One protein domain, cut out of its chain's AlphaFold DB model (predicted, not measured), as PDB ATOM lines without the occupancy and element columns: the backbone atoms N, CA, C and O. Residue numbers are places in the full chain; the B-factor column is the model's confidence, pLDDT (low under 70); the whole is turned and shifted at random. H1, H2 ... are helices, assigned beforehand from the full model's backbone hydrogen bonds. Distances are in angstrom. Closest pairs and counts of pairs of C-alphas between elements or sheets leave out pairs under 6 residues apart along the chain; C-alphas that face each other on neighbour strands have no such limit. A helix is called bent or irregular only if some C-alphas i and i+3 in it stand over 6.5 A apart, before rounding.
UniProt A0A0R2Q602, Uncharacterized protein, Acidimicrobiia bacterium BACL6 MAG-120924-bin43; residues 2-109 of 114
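What this domain is: This is residues 2 to 109 of the 114 residues of an uncharacterized protein of Acidimicrobiia bacterium BACL6 MAG-120924-bin43 (UniProt A0A0R2Q602). What shape does the model make? It is a loose, open frame: the long helix H4 makes one side, the bent helix H5 turns at its far end and curves back, and a small cluster of H1, H2 and H3 sits at H4's beginning. H1 is in the middle of that cluster, while residues 100 to 109 fold back from the end of H5 into the frame. What is it built of, and how large is it? The printed part has 108 residues with five named helices, H1 to H5 in order along the chain, and no named strand: all helix. It is loose, with a radius of gyration of the C-alphas of 16.9 A and spans of 46 by 34 by 21 A.

Where its parts are: Where do the longest helices run? H4, residues 49 to 73, is 35.8 A long, from C-alpha 49 at (164.998, 137.422, 91.480) to C-alpha 73 at (154.600, 114.181, 116.588). H5, residues 75 to 99, was assigned as one helix by its hydrogen bonds but is bent, C-alphas 87 and 90 being 7.1 A apart; its arms are H5a, residues 75 to 87, 19.0 A, and H5b, residues 90 to 99, 14.3 A, ending at C-alpha 99 (134.844, 122.433, 89.833). Where are the others? H1 is residues 2 to 11, 14.3 A, beginning at C-alpha 2 (151.995, 141.354, 98.060); H2 is residues 17 to 21; H3 is residues 26 to 37, 16.3 A.

How they stand to each other: How straight are H4 and H5a? H4 has a kink of 40 degrees near residue 66 and is only just irregular, with C-alphas 65 and 68 6.9 A apart; H5a is irregular, with C-alphas 84 and 87 7.0 A apart. What does the hub, H1, touch? H4 touches it with residues 51 to 55 alone, about perpendicular at 87 degrees, the closest C-alphas being those of Leu 6 and Arg 55, 6.0 A. H3 touches it with residues 32 to 36 alone, at 78 degrees, about perpendicular, closest at the C-alphas of Gln 2 and Ala 32, 5.2 A; H2 touches it at Gly 4 and Pro 19, whose C-alphas are 5.1 A apart. Where do the arms of H5 stand? H5a is close to H4 but not clearly touching, with the closest C-alphas, Trp 70 and Thr 78, 6.5 A apart, and a steep tilt of 66 degrees, opposite ways. H5b stands at a steep tilt of 46 degrees to H5a and is apart from H1, H2, H3 and H4. What do the backbone N and O atoms show? In H1, H2, H3 and H5b every O i to N i+4 pair is within hydrogen-bond range; in H4 18 of 21 are, and in H5a 8 of 9.

The domain as a whole: How far does it reach? The two C-alphas farthest apart are those of Ala 27 and Gln 76, 47.9 A. Which links are long? The link from H3 to H4, 11 residues, is long, and residues 42 to 43 in it pair antiparallel with residues 46 to 47; the other links are tight. Is anything cut or of low confidence? The printed part has no cut, its mean pLDDT is 95.0, and no printed residue is under 70.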
ATOM      1  N   GLN A   2     150.614 141.600  98.518       95.94
ATOM      2  CA  GLN A   2     151.995 141.354  98.060       95.94
ATOM      3  C   GLN A   2     152.413 139.872  98.051       95.94
ATOM      4  O   GLN A   2     152.942 139.397  97.055       95.94
ATOM      5  N   ALA A   3     152.107 139.117  99.113       94.38
ATOM      6  CA  ALA A   3     152.411 137.682  99.174       94.38
ATOM      7  C   ALA A   3     151.753 136.874  98.038       94.38
ATOM      8  O   ALA A   3     152.328 135.902  97.566       94.38
ATOM      9  N   GLY A   4     150.570 137.293  97.573       94.75
ATOM     10  CA  GLY A   4     149.903 136.661  96.436       94.75
ATOM     11  C   GLY A   4     150.647 136.903  95.125       94.75
ATOM     12  O   GLY A   4     150.864 135.948  94.400       94.75
ATOM     13  N   LEU A   5     151.112 138.132  94.875       96.50
ATOM     14  CA  LEU A   5     151.906 138.477  93.682       96.50
ATOM     15  C   LEU A   5     153.266 137.769  93.664       96.50
ATOM     16  O   LEU A   5     153.711 137.264  92.637       96.50
ATOM     17  N   LEU A   6     153.915 137.696  94.826       96.75
ATOM     18  CA  LEU A   6     155.157 136.946  95.007       96.75
ATOM     19  C   LEU A   6     154.957 135.451  94.725       96.75
ATOM     20  O   LEU A   6     155.783 134.827  94.059       96.75
ATOM     21  N   HIS A   7     153.851 134.878  95.203       95.62
ATOM     22  CA  HIS A   7     153.542 133.470  94.981       95.62
ATOM     23  C   HIS A   7     153.052 133.184  93.550       95.62
ATOM     24  O   HIS A   7     153.413 132.147  93.002       95.62
ATOM     25  N   ASP A   8     152.328 134.110  92.907       95.56
ATOM     26  CA  ASP A   8     151.986 134.042  91.477       95.56
ATOM     27  C   ASP A   8     153.257 133.937  90.638       95.56
ATOM     28  O   ASP A   8     153.402 133.026  89.820       95.56
ATOM     29  N   ALA A   9     154.218 134.830  90.898       95.38
ATOM     30  CA  ALA A   9     155.507 134.812  90.224       95.38
ATOM     31  C   ALA A   9     156.254 133.496  90.459       95.38
ATOM     32  O   ALA A   9     156.784 132.932  89.503       95.38
ATOM     33  N   PHE A  10     156.257 132.978  91.693       95.62
ATOM     34  CA  PHE A  10     156.863 131.686  92.022       95.62
ATOM     35  C   PHE A  10     156.201 130.510  91.287       95.62
ATOM     36  O   PHE A  10     156.907 129.619  90.823       95.62
ATOM     37  N   LEU A  11     154.875 130.496  91.144       95.12
ATOM     38  CA  LEU A  11     154.161 129.426  90.443       95.12
ATOM     39  C   LEU A  11     154.166 129.583  88.917       95.12
ATOM     40  O   LEU A  11     153.771 128.655  88.214       95.12
ATOM     41  N   GLY A  12     154.612 130.727  88.392       93.88
ATOM     42  CA  GLY A  12     154.524 131.037  86.964       93.88
ATOM     43  C   GLY A  12     153.091 131.330  86.516       93.88
ATOM     44  O   GLY A  12     152.731 131.079  85.366       93.88
ATOM     45  N   TYR A  13     152.246 131.810  87.428       92.94
ATOM     46  CA  TYR A  13     150.886 132.218  87.104       92.94
ATOM     47  C   TYR A  13     150.888 133.580  86.401       92.94
ATOM     48  O   TYR A  13     151.782 134.403  86.619       92.94
ATOM     49  N   PRO A  14     149.898 133.846  85.532       82.31
ATOM     50  CA  PRO A  14     149.800 135.134  84.869       82.31
ATOM     51  C   PRO A  14     149.459 136.242  85.875       82.31
ATOM     52  O   PRO A  14     148.372 136.252  86.451       82.31
ATOM     53  N   GLY A  15     150.372 137.205  86.021       75.81
ATOM     54  CA  GLY A  15     150.116 138.516  86.622       75.81
ATOM     55  C   GLY A  15     149.712 138.487  88.098       75.81
ATOM     56  O   GLY A  15     150.571 138.435  88.973       75.81
ATOM     57  N   ASP A  16     148.405 138.622  88.337       91.56
ATOM     58  CA  ASP A  16     147.753 138.931  89.615       91.56
ATOM     59  C   ASP A  16     146.613 137.951  89.972       91.56
ATOM     60  O   ASP A  16     145.698 138.274  90.741       91.56
ATOM     61  N   TRP A  17     146.665 136.734  89.423       93.81
ATOM     62  CA  TRP A  17     145.623 135.724  89.588       93.81
ATOM     63  C   TRP A  17     145.365 135.349  91.059       93.81
ATOM     64  O   TRP A  17     144.203 135.309  91.485       93.81
ATOM     65  N   ILE A  18     146.400 135.084  91.869       94.94
ATOM     66  CA  ILE A  18     146.220 134.679  93.274       94.94
ATOM     67  C   ILE A  18     145.571 135.795  94.100       94.94
ATOM     68  O   ILE A  18     144.602 135.506  94.805       94.94
ATOM     69  N   PRO A  19     146.035 137.056  94.068       95.25
ATOM     70  CA  PRO A  19     145.339 138.116  94.778       95.25
ATOM     71  C   PRO A  19     143.903 138.332  94.278       95.25
ATOM     72  O   PRO A  19     143.001 138.448  95.109       95.25
ATOM     73  N   ARG A  20     143.651 138.318  92.957       94.75
ATOM     74  CA  ARG A  20     142.295 138.503  92.403       94.75
ATOM     75  C   ARG A  20     141.334 137.397  92.810       94.75
ATOM     76  O   ARG A  20     140.216 137.683  93.226       94.75
ATOM     77  N   SER A  21     141.776 136.139  92.777       92.19
ATOM     78  CA  SER A  21     140.964 135.007  93.253       92.19
ATOM     79  C   SER A  21     140.603 135.111  94.744       92.19
ATOM     80  O   SER A  21     139.644 134.484  95.188       92.19
ATOM     81  N   ARG A  22     141.327 135.940  95.509       92.19
ATOM     82  CA  ARG A  22     141.074 136.249  96.925       92.19
ATOM     83  C   ARG A  22     140.332 137.576  97.138       92.19
ATOM     84  O   ARG A  22     140.256 138.043  98.272       92.19
ATOM     85  N   GLY A  23     139.773 138.156  96.076       94.75
ATOM     86  CA  GLY A  23     138.909 139.337  96.137       94.75
ATOM     87  C   GLY A  23     139.631 140.675  96.025       94.75
ATOM     88  O   GLY A  23     139.042 141.694  96.366       94.75
ATOM     89  N   ALA A  24     140.883 140.684  95.571       96.62
ATOM     90  CA  ALA A  24     141.593 141.927  95.331       96.62
ATOM     91  C   ALA A  24     140.998 142.751  94.187       96.62
ATOM     92  O   ALA A  24     140.784 142.218  93.093       96.62
ATOM     93  N   ASP A  25     140.833 144.048  94.421       97.25
ATOM     94  CA  ASP A  25     140.533 145.020  93.371       97.25
ATOM     95  C   ASP A  25     141.806 145.623  92.739       97.25
ATOM     96  O   ASP A  25     142.937 145.340  93.147       97.25
ATOM     97  N   ASP A  26     141.618 146.442  91.700       97.19
ATOM     98  CA  ASP A  26     142.720 147.050  90.946       97.19
ATOM     99  C   ASP A  26     143.541 148.045  91.778       97.19
ATOM    100  O   ASP A  26     144.761 148.092  91.637       97.19
ATOM    101  N   ALA A  27     142.904 148.794  92.682       97.81
ATOM    102  CA  ALA A  27     143.595 149.768  93.524       97.81
ATOM    103  C   ALA A  27     144.513 149.067  94.538       97.81
ATOM    104  O   ALA A  27     145.669 149.448  94.718       97.81
ATOM    105  N   GLN A  28     144.028 147.983  95.147       97.81
ATOM    106  CA  GLN A  28     144.812 147.138  96.047       97.81
ATOM    107  C   GLN A  28     145.986 146.454  95.337       97.81
ATOM    108  O   GLN A  28     147.020 146.179  95.954       97.81
ATOM    109  N   LEU A  29     145.831 146.134  94.051       96.94
ATOM    110  CA  LEU A  29     146.897 145.569  93.230       96.94
ATOM    111  C   LEU A  29     147.954 146.608  92.877       96.94
ATOM    112  O   LEU A  29     149.141 146.318  93.024       96.94
ATOM    113  N   GLU A  30     147.541 147.805  92.465       97.00
ATOM    114  CA  GLU A  30     148.448 148.919  92.181       97.00
ATOM    115  C   GLU A  30     149.289 149.272  93.414       97.00
ATOM    116  O   GLU A  30     150.518 149.322  93.332       97.00
ATOM    117  N   GLU A  31     148.653 149.397  94.582       98.06
ATOM    118  CA  GLU A  31     149.342 149.642  95.851       98.06
ATOM    119  C   GLU A  31     150.357 148.532  96.172       98.06
ATOM    120  O   GLU A  31     151.495 148.798  96.572       98.06
ATOM    121  N   ALA A  32     149.976 147.269  95.976       97.31
ATOM    122  CA  ALA A  32     150.847 146.139  96.267       97.31
ATOM    123  C   ALA A  32     152.053 146.059  95.325       97.31
ATOM    124  O   ALA A  32     153.157 145.762  95.790       97.31
ATOM    125  N   TRP A  33     151.861 146.336  94.035       97.25
ATOM    126  CA  TRP A  33     152.949 146.423  93.066       97.25
ATOM    127  C   TRP A  33     153.892 147.577  93.390       97.25
ATOM    128  O   TRP A  33     155.099 147.355  93.454       97.25
ATOM    129  N   ALA A  34     153.361 148.767  93.680       97.56
ATOM    130  CA  ALA A  34     154.165 149.926  94.060       97.56
ATOM    131  C   ALA A  34     154.992 149.661  95.329       97.56
ATOM    132  O   ALA A  34     156.172 149.998  95.394       97.56
ATOM    133  N   ALA A  35     154.409 148.997  96.329       98.12
ATOM    134  CA  ALA A  35     155.116 148.648  97.556       98.12
ATOM    135  C   ALA A  35     156.215 147.589  97.345       98.12
ATOM    136  O   ALA A  35     157.241 147.626  98.025       98.12
ATOM    137  N   LEU A  36     156.028 146.643  96.419       97.88
ATOM    138  CA  LEU A  36     157.067 145.678  96.039       97.88
ATOM    139  C   LEU A  36     158.176 146.343  95.213       97.88
ATOM    140  O   LEU A  36     159.355 146.054  95.426       97.88
ATOM    141  N   ASP A  37     157.816 147.257  94.315       98.00
ATOM    142  CA  ASP A  37     158.758 148.022  93.496       98.00
ATOM    143  C   ASP A  37     159.641 148.932  94.354       98.00
ATOM    144  O   ASP A  37     160.866 148.880  94.257       98.00
ATOM    145  N   ALA A  38     159.051 149.644  95.321       98.25
ATOM    146  CA  ALA A  38     159.780 150.462  96.292       98.25
ATOM    147  C   ALA A  38     160.804 149.666  97.126       98.25
ATOM    148  O   ALA A  38     161.750 150.237  97.670       98.25
ATOM    149  N   ARG A  39     160.632 148.341  97.229       98.00
ATOM    150  CA  ARG A  39     161.555 147.418  97.911       98.00
ATOM    151  C   ARG A  39     162.593 146.797  96.969       98.00
ATOM    152  O   ARG A  39     163.418 146.008  97.421       98.00
ATOM    153  N   GLY A  40     162.563 147.133  95.680       98.25
ATOM    154  CA  GLY A  40     163.465 146.592  94.662       98.25
ATOM    155  C   GLY A  40     163.129 145.163  94.234       98.25
ATOM    156  O   GLY A  40     164.006 144.452  93.738       98.25
ATOM    157  N   PHE A  41     161.887 144.715  94.435       98.44
ATOM    158  CA  PHE A  41     161.440 143.354  94.105       98.44
ATOM    159  C   PHE A  41     160.748 143.243  92.750       98.44
ATOM    160  O   PHE A  41     160.352 142.150  92.343       98.44
ATOM    161  N   VAL A  42     160.610 144.363  92.048       97.31
ATOM    162  CA  VAL A  42     160.009 144.440  90.721       97.31
ATOM    163  C   VAL A  42     161.077 144.903  89.732       97.31
ATOM    164  O   VAL A  42     161.948 145.708  90.048       97.31
ATOM    165  N   GLY A  43     161.056 144.340  88.529       94.81
ATOM    166  CA  GLY A  43     161.888 144.764  87.408       94.81
ATOM    167  C   GLY A  43     161.173 144.454  86.103       94.81
ATOM    168  O   GLY A  43     160.621 143.370  85.950       94.81
ATOM    169  N   SER A  44     161.136 145.404  85.164       91.00
ATOM    170  CA  SER A  44     160.440 145.238  83.874       91.00
ATOM    171  C   SER A  44     158.973 144.786  84.018       91.00
ATOM    172  O   SER A  44     158.502 143.929  83.268       91.00
ATOM    173  N   GLY A  45     158.264 145.329  85.016       89.44
ATOM    174  CA  GLY A  45     156.842 145.050  85.260       89.44
ATOM    175  C   GLY A  45     156.531 143.648  85.798       89.44
ATOM    176  O   GLY A  45     155.394 143.199  85.692       89.44
ATOM    177  N   ARG A  46     157.521 142.932  86.342       93.75
ATOM    178  CA  ARG A  46     157.356 141.605  86.958       93.75
ATOM    179  C   ARG A  46     158.171 141.488  88.239       93.75
ATOM    180  O   ARG A  46     159.128 142.235  88.427       93.75
ATOM    181  N   ILE A  47     157.824 140.523  89.089       96.31
ATOM    182  CA  ILE A  47     158.673 140.150  90.226       96.31
ATOM    183  C   ILE A  47     160.033 139.678  89.696       96.31
ATOM    184  O   ILE A  47     160.094 138.871  88.768       96.31
ATOM    185  N   ASN A  48     161.108 140.218  90.265       96.50
ATOM    186  CA  ASN A  48     162.485 139.877  89.914       96.50
ATOM    187  C   ASN A  48     163.063 138.811  90.867       96.50
ATOM    188  O   ASN A  48     162.391 138.345  91.791       96.50
ATOM    189  N   ASP A  49     164.330 138.448  90.671       97.25
ATOM    190  CA  ASP A  49     164.998 137.422  91.480       97.25
ATOM    191  C   ASP A  49     165.075 137.781  92.973       97.25
ATOM    192  O   ASP A  49     164.912 136.905  93.819       97.25
ATOM    193  N   ASN A  50     165.232 139.065  93.321       98.25
ATOM    194  CA  ASN A  50     165.219 139.508  94.721       98.25
ATOM    195  C   ASN A  50     163.840 139.312  95.359       98.25
ATOM    196  O   ASN A  50     163.741 138.903  96.515       98.25
ATOM    197  N   GLY A  51     162.767 139.581  94.611       97.81
ATOM    198  CA  GLY A  51     161.407 139.319  95.072       97.81
ATOM    199  C   GLY A  51     161.148 137.828  95.285       97.81
ATOM    200  O   GLY A  51     160.563 137.443  96.295       97.81
ATOM    201  N   LEU A  52     161.640 136.974  94.389       97.12
ATOM    202  CA  LEU A  52     161.542 135.520  94.540       97.12
ATOM    203  C   LEU A  52     162.351 135.001  95.734       97.12
ATOM    204  O   LEU A  52     161.848 134.176  96.490       97.12
ATOM    205  N   ALA A  53     163.559 135.523  95.951       98.19
ATOM    206  CA  ALA A  53     164.345 135.209  97.139       98.19
ATOM    207  C   ALA A  53     163.621 135.646  98.424       98.19
ATOM    208  O   ALA A  53     163.597 134.911  99.407       98.19
ATOM    209  N   PHE A  54     162.965 136.809  98.408       98.19
ATOM    210  CA  PHE A  54     162.156 137.264  99.538       98.19
ATOM    211  C   PHE A  54     160.922 136.379  99.779       98.19
ATOM    212  O   PHE A  54     160.572 136.124 100.931       98.19
ATOM    213  N   ARG A  55     160.271 135.875  98.720       96.88
ATOM    214  CA  ARG A  55     159.214 134.858  98.853       96.88
ATOM    215  C   ARG A  55     159.744 133.625  99.568       96.88
ATOM    216  O   ARG A  55     159.077 133.137 100.472       96.88
ATOM    217  N   GLU A  56     160.904 133.128  99.152       97.19
ATOM    218  CA  GLU A  56     161.488 131.923  99.740       97.19
ATOM    219  C   GLU A  56     161.807 132.129 101.217       97.19
ATOM    220  O   GLU A  56     161.399 131.331 102.051       97.19
ATOM    221  N   GLN A  57     162.385 133.280 101.562       98.12
ATOM    222  CA  GLN A  57     162.634 133.649 102.953       98.12
ATOM    223  C   GLN A  57     161.354 133.646 103.805       98.12
ATOM    224  O   GLN A  57     161.383 133.207 104.958       98.12
ATOM    225  N   ILE A  58     160.234 134.161 103.277       96.62
ATOM    226  CA  ILE A  58     158.944 134.105 103.983       96.62
ATOM    227  C   ILE A  58     158.579 132.651 104.278       96.62
ATOM    228  O   ILE A  58     158.127 132.351 105.378       96.62
ATOM    229  N   GLU A  59     158.784 131.766 103.313       95.56
ATOM    230  CA  GLU A  59     158.340 130.378 103.386       95.56
ATOM    231  C   GLU A  59     159.205 129.556 104.326       95.56
ATOM    232  O   GLU A  59     158.657 128.883 105.197       95.56
ATOM    233  N   ASP A  60     160.523 129.741 104.281       97.44
ATOM    234  CA  ASP A  60     161.456 129.222 105.281       97.44
ATOM    235  C   ASP A  60     161.062 129.671 106.691       97.44
ATOM    236  O   ASP A  60     160.901 128.849 107.594       97.44
ATOM    237  N   THR A  61     160.788 130.967 106.869       97.50
ATOM    238  CA  THR A  61     160.367 131.510 108.170       97.50
ATOM    239  C   THR A  61     159.054 130.873 108.633       97.50
ATOM    240  O   THR A  61     158.893 130.526 109.803       97.50
ATOM    241  N   THR A  62     158.081 130.699 107.735       95.31
ATOM    242  CA  THR A  62     156.813 130.053 108.098       95.31
ATOM    243  C   THR A  62     156.964 128.557 108.355       95.31
ATOM    244  O   THR A  62     156.268 128.038 109.225       95.31
ATOM    245  N   ASN A  63     157.888 127.873 107.676       95.44
ATOM    246  CA  ASN A  63     158.219 126.476 107.937       95.44
ATOM    247  C   ASN A  63     158.789 126.317 109.349       95.44
ATOM    248  O   ASN A  63     158.285 125.493 110.111       95.44
ATOM    249  N   GLU A  64     159.747 127.162 109.740       96.44
ATOM    250  CA  GLU A  64     160.318 127.190 111.095       96.44
ATOM    251  C   GLU A  64     159.257 127.448 112.181       96.44
ATOM    252  O   GLU A  64     159.277 126.852 113.260       96.44
ATOM    253  N   LEU A  65     158.284 128.320 111.906       96.25
ATOM    254  CA  LEU A  65     157.199 128.598 112.850       96.25
ATOM    255  C   LEU A  65     156.195 127.438 112.952       96.25
ATOM    256  O   LEU A  65     155.644 127.189 114.030       96.25
ATOM    257  N   CYS A  66     155.956 126.721 111.852       95.19
ATOM    258  CA  CYS A  66     154.953 125.658 111.764       95.19
ATOM    259  C   CYS A  66     155.498 124.259 112.107       95.19
ATOM    260  O   CYS A  66     154.716 123.370 112.452       95.19
ATOM    261  N   GLU A  67     156.815 124.036 112.071       95.88
ATOM    262  CA  GLU A  67     157.413 122.706 112.277       95.88
ATOM    263  C   GLU A  67     157.218 122.141 113.691       95.88
ATOM    264  O   GLU A  67     157.303 120.930 113.891       95.88
ATOM    265  N   LYS A  68     156.918 122.982 114.689       96.19
ATOM    266  CA  LYS A  68     156.839 122.565 116.100       96.19
ATOM    267  C   LYS A  68     155.844 121.424 116.337       96.19
ATOM    268  O   LYS A  68     156.128 120.532 117.135       96.19
ATOM    269  N   ALA A  69     154.696 121.444 115.659       95.00
ATOM    270  CA  ALA A  69     153.705 120.374 115.762       95.00
ATOM    271  C   ALA A  69     154.257 119.041 115.228       95.00
ATOM    272  O   ALA A  69     154.122 118.009 115.883       95.00
ATOM    273  N   TRP A  70     154.955 119.081 114.091       96.25
ATOM    274  CA  TRP A  70     155.577 117.914 113.461       96.25
ATOM    275  C   TRP A  70     156.745 117.370 114.285       96.25
ATOM    276  O   TRP A  70     156.852 116.166 114.502       96.25
ATOM    277  N   ARG A  71     157.568 118.255 114.861       96.19
ATOM    278  CA  ARG A  71     158.624 117.863 115.807       96.19
ATOM    279  C   ARG A  71     158.065 117.163 117.043       96.19
ATOM    280  O   ARG A  71     158.693 116.237 117.544       96.19
ATOM    281  N   HIS A  72     156.906 117.600 117.539       97.12
ATOM    282  CA  HIS A  72     156.250 116.958 118.676       97.12
ATOM    283  C   HIS A  72     155.660 115.589 118.316       97.12
ATOM    284  O   HIS A  72     155.739 114.667 119.122       97.12
ATOM    285  N   LEU A  73     155.097 115.454 117.110       97.38
ATOM    286  CA  LEU A  73     154.600 114.181 116.588       97.38
ATOM    287  C   LEU A  73     155.737 113.162 116.400       97.38
ATOM    288  O   LEU A  73     155.555 111.973 116.649       97.38
ATOM    289  N   GLY A  74     156.914 113.643 116.003       98.12
ATOM    290  CA  GLY A  74     158.091 112.828 115.732       98.12
ATOM    291  C   GLY A  74     158.138 112.335 114.287       98.12
ATOM    292  O   GLY A  74     157.122 112.244 113.595       98.12
ATOM    293  N   GLU A  75     159.349 112.025 113.825       97.00
ATOM    294  CA  GLU A  75     159.639 111.696 112.425       97.00
ATOM    295  C   GLU A  75     158.834 110.495 111.918       97.00
ATOM    296  O   GLU A  75     158.142 110.616 110.912       97.00
ATOM    297  N   GLN A  76     158.846 109.370 112.643       98.25
ATOM    298  CA  GLN A  76     158.164 108.148 112.200       98.25
ATOM    299  C   GLN A  76     156.663 108.371 111.985       98.25
ATOM    300  O   GLN A  76     156.143 108.075 110.916       98.25
ATOM    301  N   LEU A  77     155.972 108.948 112.972       98.12
ATOM    302  CA  LEU A  77     154.531 109.190 112.874       98.12
ATOM    303  C   LEU A  77     154.193 110.257 111.829       98.12
ATOM    304  O   LEU A  77     153.130 110.199 111.214       98.12
ATOM    305  N   THR A  78     155.094 111.215 111.605       97.31
ATOM    306  CA  THR A  78     154.948 112.195 110.526       97.31
ATOM    307  C   THR A  78     155.033 111.510 109.162       97.31
ATOM    308  O   THR A  78     154.167 111.735 108.319       97.31
ATOM    309  N   LEU A  79     156.018 110.632 108.948       97.19
ATOM    310  CA  LEU A  79     156.161 109.871 107.705       97.19
ATOM    311  C   LEU A  79     154.985 108.914 107.484       97.19
ATOM    312  O   LEU A  79     154.445 108.872 106.380       97.19
ATOM    313  N   ASP A  80     154.535 108.214 108.528       97.69
ATOM    314  CA  ASP A  80     153.369 107.326 108.457       97.69
ATOM    315  C   ASP A  80     152.103 108.110 108.066       97.69
ATOM    316  O   ASP A  80     151.311 107.664 107.234       97.69
ATOM    317  N   PHE A  81     151.920 109.315 108.624       96.00
ATOM    318  CA  PHE A  81     150.817 110.204 108.257       96.00
ATOM    319  C   PHE A  81     150.907 110.662 106.796       96.00
ATOM    320  O   PHE A  81     149.905 110.623 106.082       96.00
ATOM    321  N   VAL A  82     152.092 111.061 106.327       94.62
ATOM    322  CA  VAL A  82     152.297 111.453 104.923       94.62
ATOM    323  C   VAL A  82     151.964 110.288 103.990       94.62
ATOM    324  O   VAL A  82     151.151 110.459 103.084       94.62
ATOM    325  N   GLN A  83     152.488 109.089 104.262       96.00
ATOM    326  CA  GLN A  83     152.217 107.885 103.469       96.00
ATOM    327  C   GLN A  83     150.730 107.517 103.430       96.00
ATOM    328  O   GLN A  83     150.242 107.003 102.422       96.00
ATOM    329  N   LEU A  84     149.994 107.785 104.511       95.31
ATOM    330  CA  LEU A  84     148.555 107.551 104.570       95.31
ATOM    331  C   LEU A  84     147.765 108.519 103.673       95.31
ATOM    332  O   LEU A  84     146.760 108.123 103.078       95.31
ATOM    333  N   ILE A  85     148.183 109.785 103.591       92.25
ATOM    334  CA  ILE A  85     147.404 110.861 102.956       92.25
ATOM    335  C   ILE A  85     147.813 111.112 101.500       92.25
ATOM    336  O   ILE A  85     146.942 111.321 100.650       92.25
ATOM    337  N   GLU A  86     149.112 111.080 101.194       90.75
ATOM    338  CA  GLU A  86     149.672 111.422  99.880       90.75
ATOM    339  C   GLU A  86     149.001 110.672  98.710       90.75
ATOM    340  O   GLU A  86     148.612 111.329  97.734       90.75
ATOM    341  N   PRO A  87     148.701 109.356  98.802       91.44
ATOM    342  CA  PRO A  87     148.045 108.627  97.716       91.44
ATOM    343  C   PRO A  87     146.648 109.144  97.362       91.44
ATOM    344  O   PRO A  87     146.143 108.835  96.287       91.44
ATOM    345  N   ILE A  88     145.989 109.908  98.237       91.62
ATOM    346  CA  ILE A  88     144.637 110.434  98.005       91.62
ATOM    347  C   ILE A  88     144.669 111.877  97.475       91.62
ATOM    348  O   ILE A  88     143.691 112.314  96.862       91.62
ATOM    349  N   GLY A  89     145.787 112.597  97.626       90.06
ATOM    350  CA  GLY A  89     145.914 114.017  97.267       90.06
ATOM    351  C   GLY A  89     145.476 114.334  95.834       90.06
ATOM    352  O   GLY A  89     144.674 115.243  95.609       90.06
ATOM    353  N   HIS A  90     145.890 113.510  94.869       89.88
ATOM    354  CA  HIS A  90     145.533 113.682  93.457       89.88
ATOM    355  C   HIS A  90     144.015 113.620  93.198       89.88
ATOM    356  O   HIS A  90     143.515 114.291  92.299       89.88
ATOM    357  N   ARG A  91     143.253 112.856  93.997       93.06
ATOM    358  CA  ARG A  91     141.788 112.763  93.858       93.06
ATOM    359  C   ARG A  91     141.114 114.067  94.269       93.06
ATOM    360  O   ARG A  91     140.131 114.466  93.644       93.06
ATOM    361  N   PHE A  92     141.638 114.733  95.299       92.00
ATOM    362  CA  PHE A  92     141.151 116.048  95.709       92.00
ATOM    363  C   PHE A  92     141.481 117.107  94.660       92.00
ATOM    364  O   PHE A  92     140.579 117.841  94.256       92.00
ATOM    365  N   LEU A  93     142.721 117.129  94.157       93.38
ATOM    366  CA  LEU A  93     143.130 118.052  93.095       93.38
ATOM    367  C   LEU A  93     142.289 117.879  91.828       93.38
ATOM    368  O   LEU A  93     141.714 118.854  91.358       93.38
ATOM    369  N   ALA A  94     142.082 116.645  91.361       94.69
ATOM    370  CA  ALA A  94     141.237 116.378  90.196       94.69
ATOM    371  C   ALA A  94     139.795 116.888  90.381       94.69
ATOM    372  O   ALA A  94     139.177 117.405  89.448       94.69
ATOM    373  N   ARG A  95     139.237 116.774  91.595       95.81
ATOM    374  CA  ARG A  95     137.910 117.328  91.896       95.81
ATOM    375  C   ARG A  95     137.912 118.853  91.830       95.81
ATOM    376  O   ARG A  95     136.967 119.412  91.280       95.81
ATOM    377  N   ILE A  96     138.939 119.505  92.373       95.50
ATOM    378  CA  ILE A  96     139.092 120.966  92.341       95.50
ATOM    379  C   ILE A  96     139.220 121.455  90.904       95.50
ATOM    380  O   ILE A  96     138.516 122.392  90.531       95.50
ATOM    381  N   ASP A  97     140.031 120.783  90.089       96.00
ATOM    382  CA  ASP A  97     140.204 121.103  88.672       96.00
ATOM    383  C   ASP A  97     138.856 121.074  87.948       96.00
ATOM    384  O   ASP A  97     138.490 122.035  87.274       96.00
ATOM    385  N   ALA A  98     138.053 120.034  88.193       96.88
ATOM    386  CA  ALA A  98     136.731 119.885  87.591       96.88
ATOM    387  C   ALA A  98     135.686 120.914  88.069       96.88
ATOM    388  O   ALA A  98     134.681 121.110  87.388       96.88
ATOM    389  N   THR A  99     135.860 121.531  89.245       96.25
ATOM    390  CA  THR A  99     134.844 122.433  89.833       96.25
ATOM    391  C   THR A  99     135.227 123.904  89.880       96.25
ATOM    392  O   THR A  99     134.341 124.753  89.902       96.25
ATOM    393  N   ALA A 100     136.517 124.206  89.953       93.06
ATOM    394  CA  ALA A 100     137.038 125.545  90.205       93.06
ATOM    395  C   ALA A 100     138.142 125.923  89.205       93.06
ATOM    396  O   ALA A 100     138.270 127.096  88.853       93.06
ATOM    397  N   GLY A 101     138.900 124.936  88.713       93.19
ATOM    398  CA  GLY A 101     139.937 125.096  87.696       93.19
ATOM    399  C   GLY A 101     141.353 124.843  88.217       93.19
ATOM    400  O   GLY A 101     141.618 124.879  89.419       93.19
ATOM    401  N   GLU A 102     142.277 124.633  87.285       92.94
ATOM    402  CA  GLU A 102     143.640 124.127  87.532       92.94
ATOM    403  C   GLU A 102     144.552 125.080  88.316       92.94
ATOM    404  O   GLU A 102     145.602 124.683  88.821       92.94
ATOM    405  N   ASN A 103     144.165 126.352  88.436       93.19
ATOM    406  CA  ASN A 103     144.922 127.331  89.210       93.19
ATOM    407  C   ASN A 103     144.553 127.328  90.706       93.19
ATOM    408  O   ASN A 103     145.325 127.830  91.526       93.19
ATOM    409  N   TRP A 104     143.404 126.748  91.085       92.50
ATOM    410  CA  TRP A 104     142.955 126.691  92.479       92.50
ATOM    411  C   TRP A 104     143.815 125.772  93.344       92.50
ATOM    412  O   TRP A 104     144.425 124.824  92.856       92.50
ATOM    413  N   MET A 105     143.834 126.063  94.649       91.81
ATOM    414  CA  MET A 105     144.776 125.494  95.623       91.81
ATOM    415  C   MET A 105     146.244 125.654  95.191       91.81
ATOM    416  O   MET A 105     146.949 124.659  95.063       91.81
ATOM    417  N   PRO A 106     146.723 126.898  94.987       90.88
ATOM    418  CA  PRO A 106     148.070 127.172  94.470       90.88
ATOM    419  C   PRO A 106     149.192 126.528  95.299       90.88
ATOM    420  O   PRO A 106     150.166 126.052  94.734       90.88
ATOM    421  N   ALA A 107     149.021 126.414  96.620       86.44
ATOM    422  CA  ALA A 107     149.998 125.773  97.506       86.44
ATOM    423  C   ALA A 107     150.166 124.257  97.274       86.44
ATOM    424  O   ALA A 107     151.130 123.673  97.753       86.44
ATOM    425  N   ALA A 108     149.231 123.614  96.571       89.56
ATOM    426  CA  ALA A 108     149.293 122.198  96.215       89.56
ATOM    427  C   ALA A 108     149.723 121.981  94.752       89.56
ATOM    428  O   ALA A 108     149.544 120.887  94.218       89.56
ATOM    429  N   ARG A 109     150.211 123.031  94.076       90.81
ATOM    430  CA  ARG A 109     150.636 122.982  92.676       90.81
ATOM    431  C   ARG A 109     152.145 123.098  92.572       90.81
ATOM    432  O   ARG A 109     152.765 123.887  93.281       90.81
TER     433      ARG A 109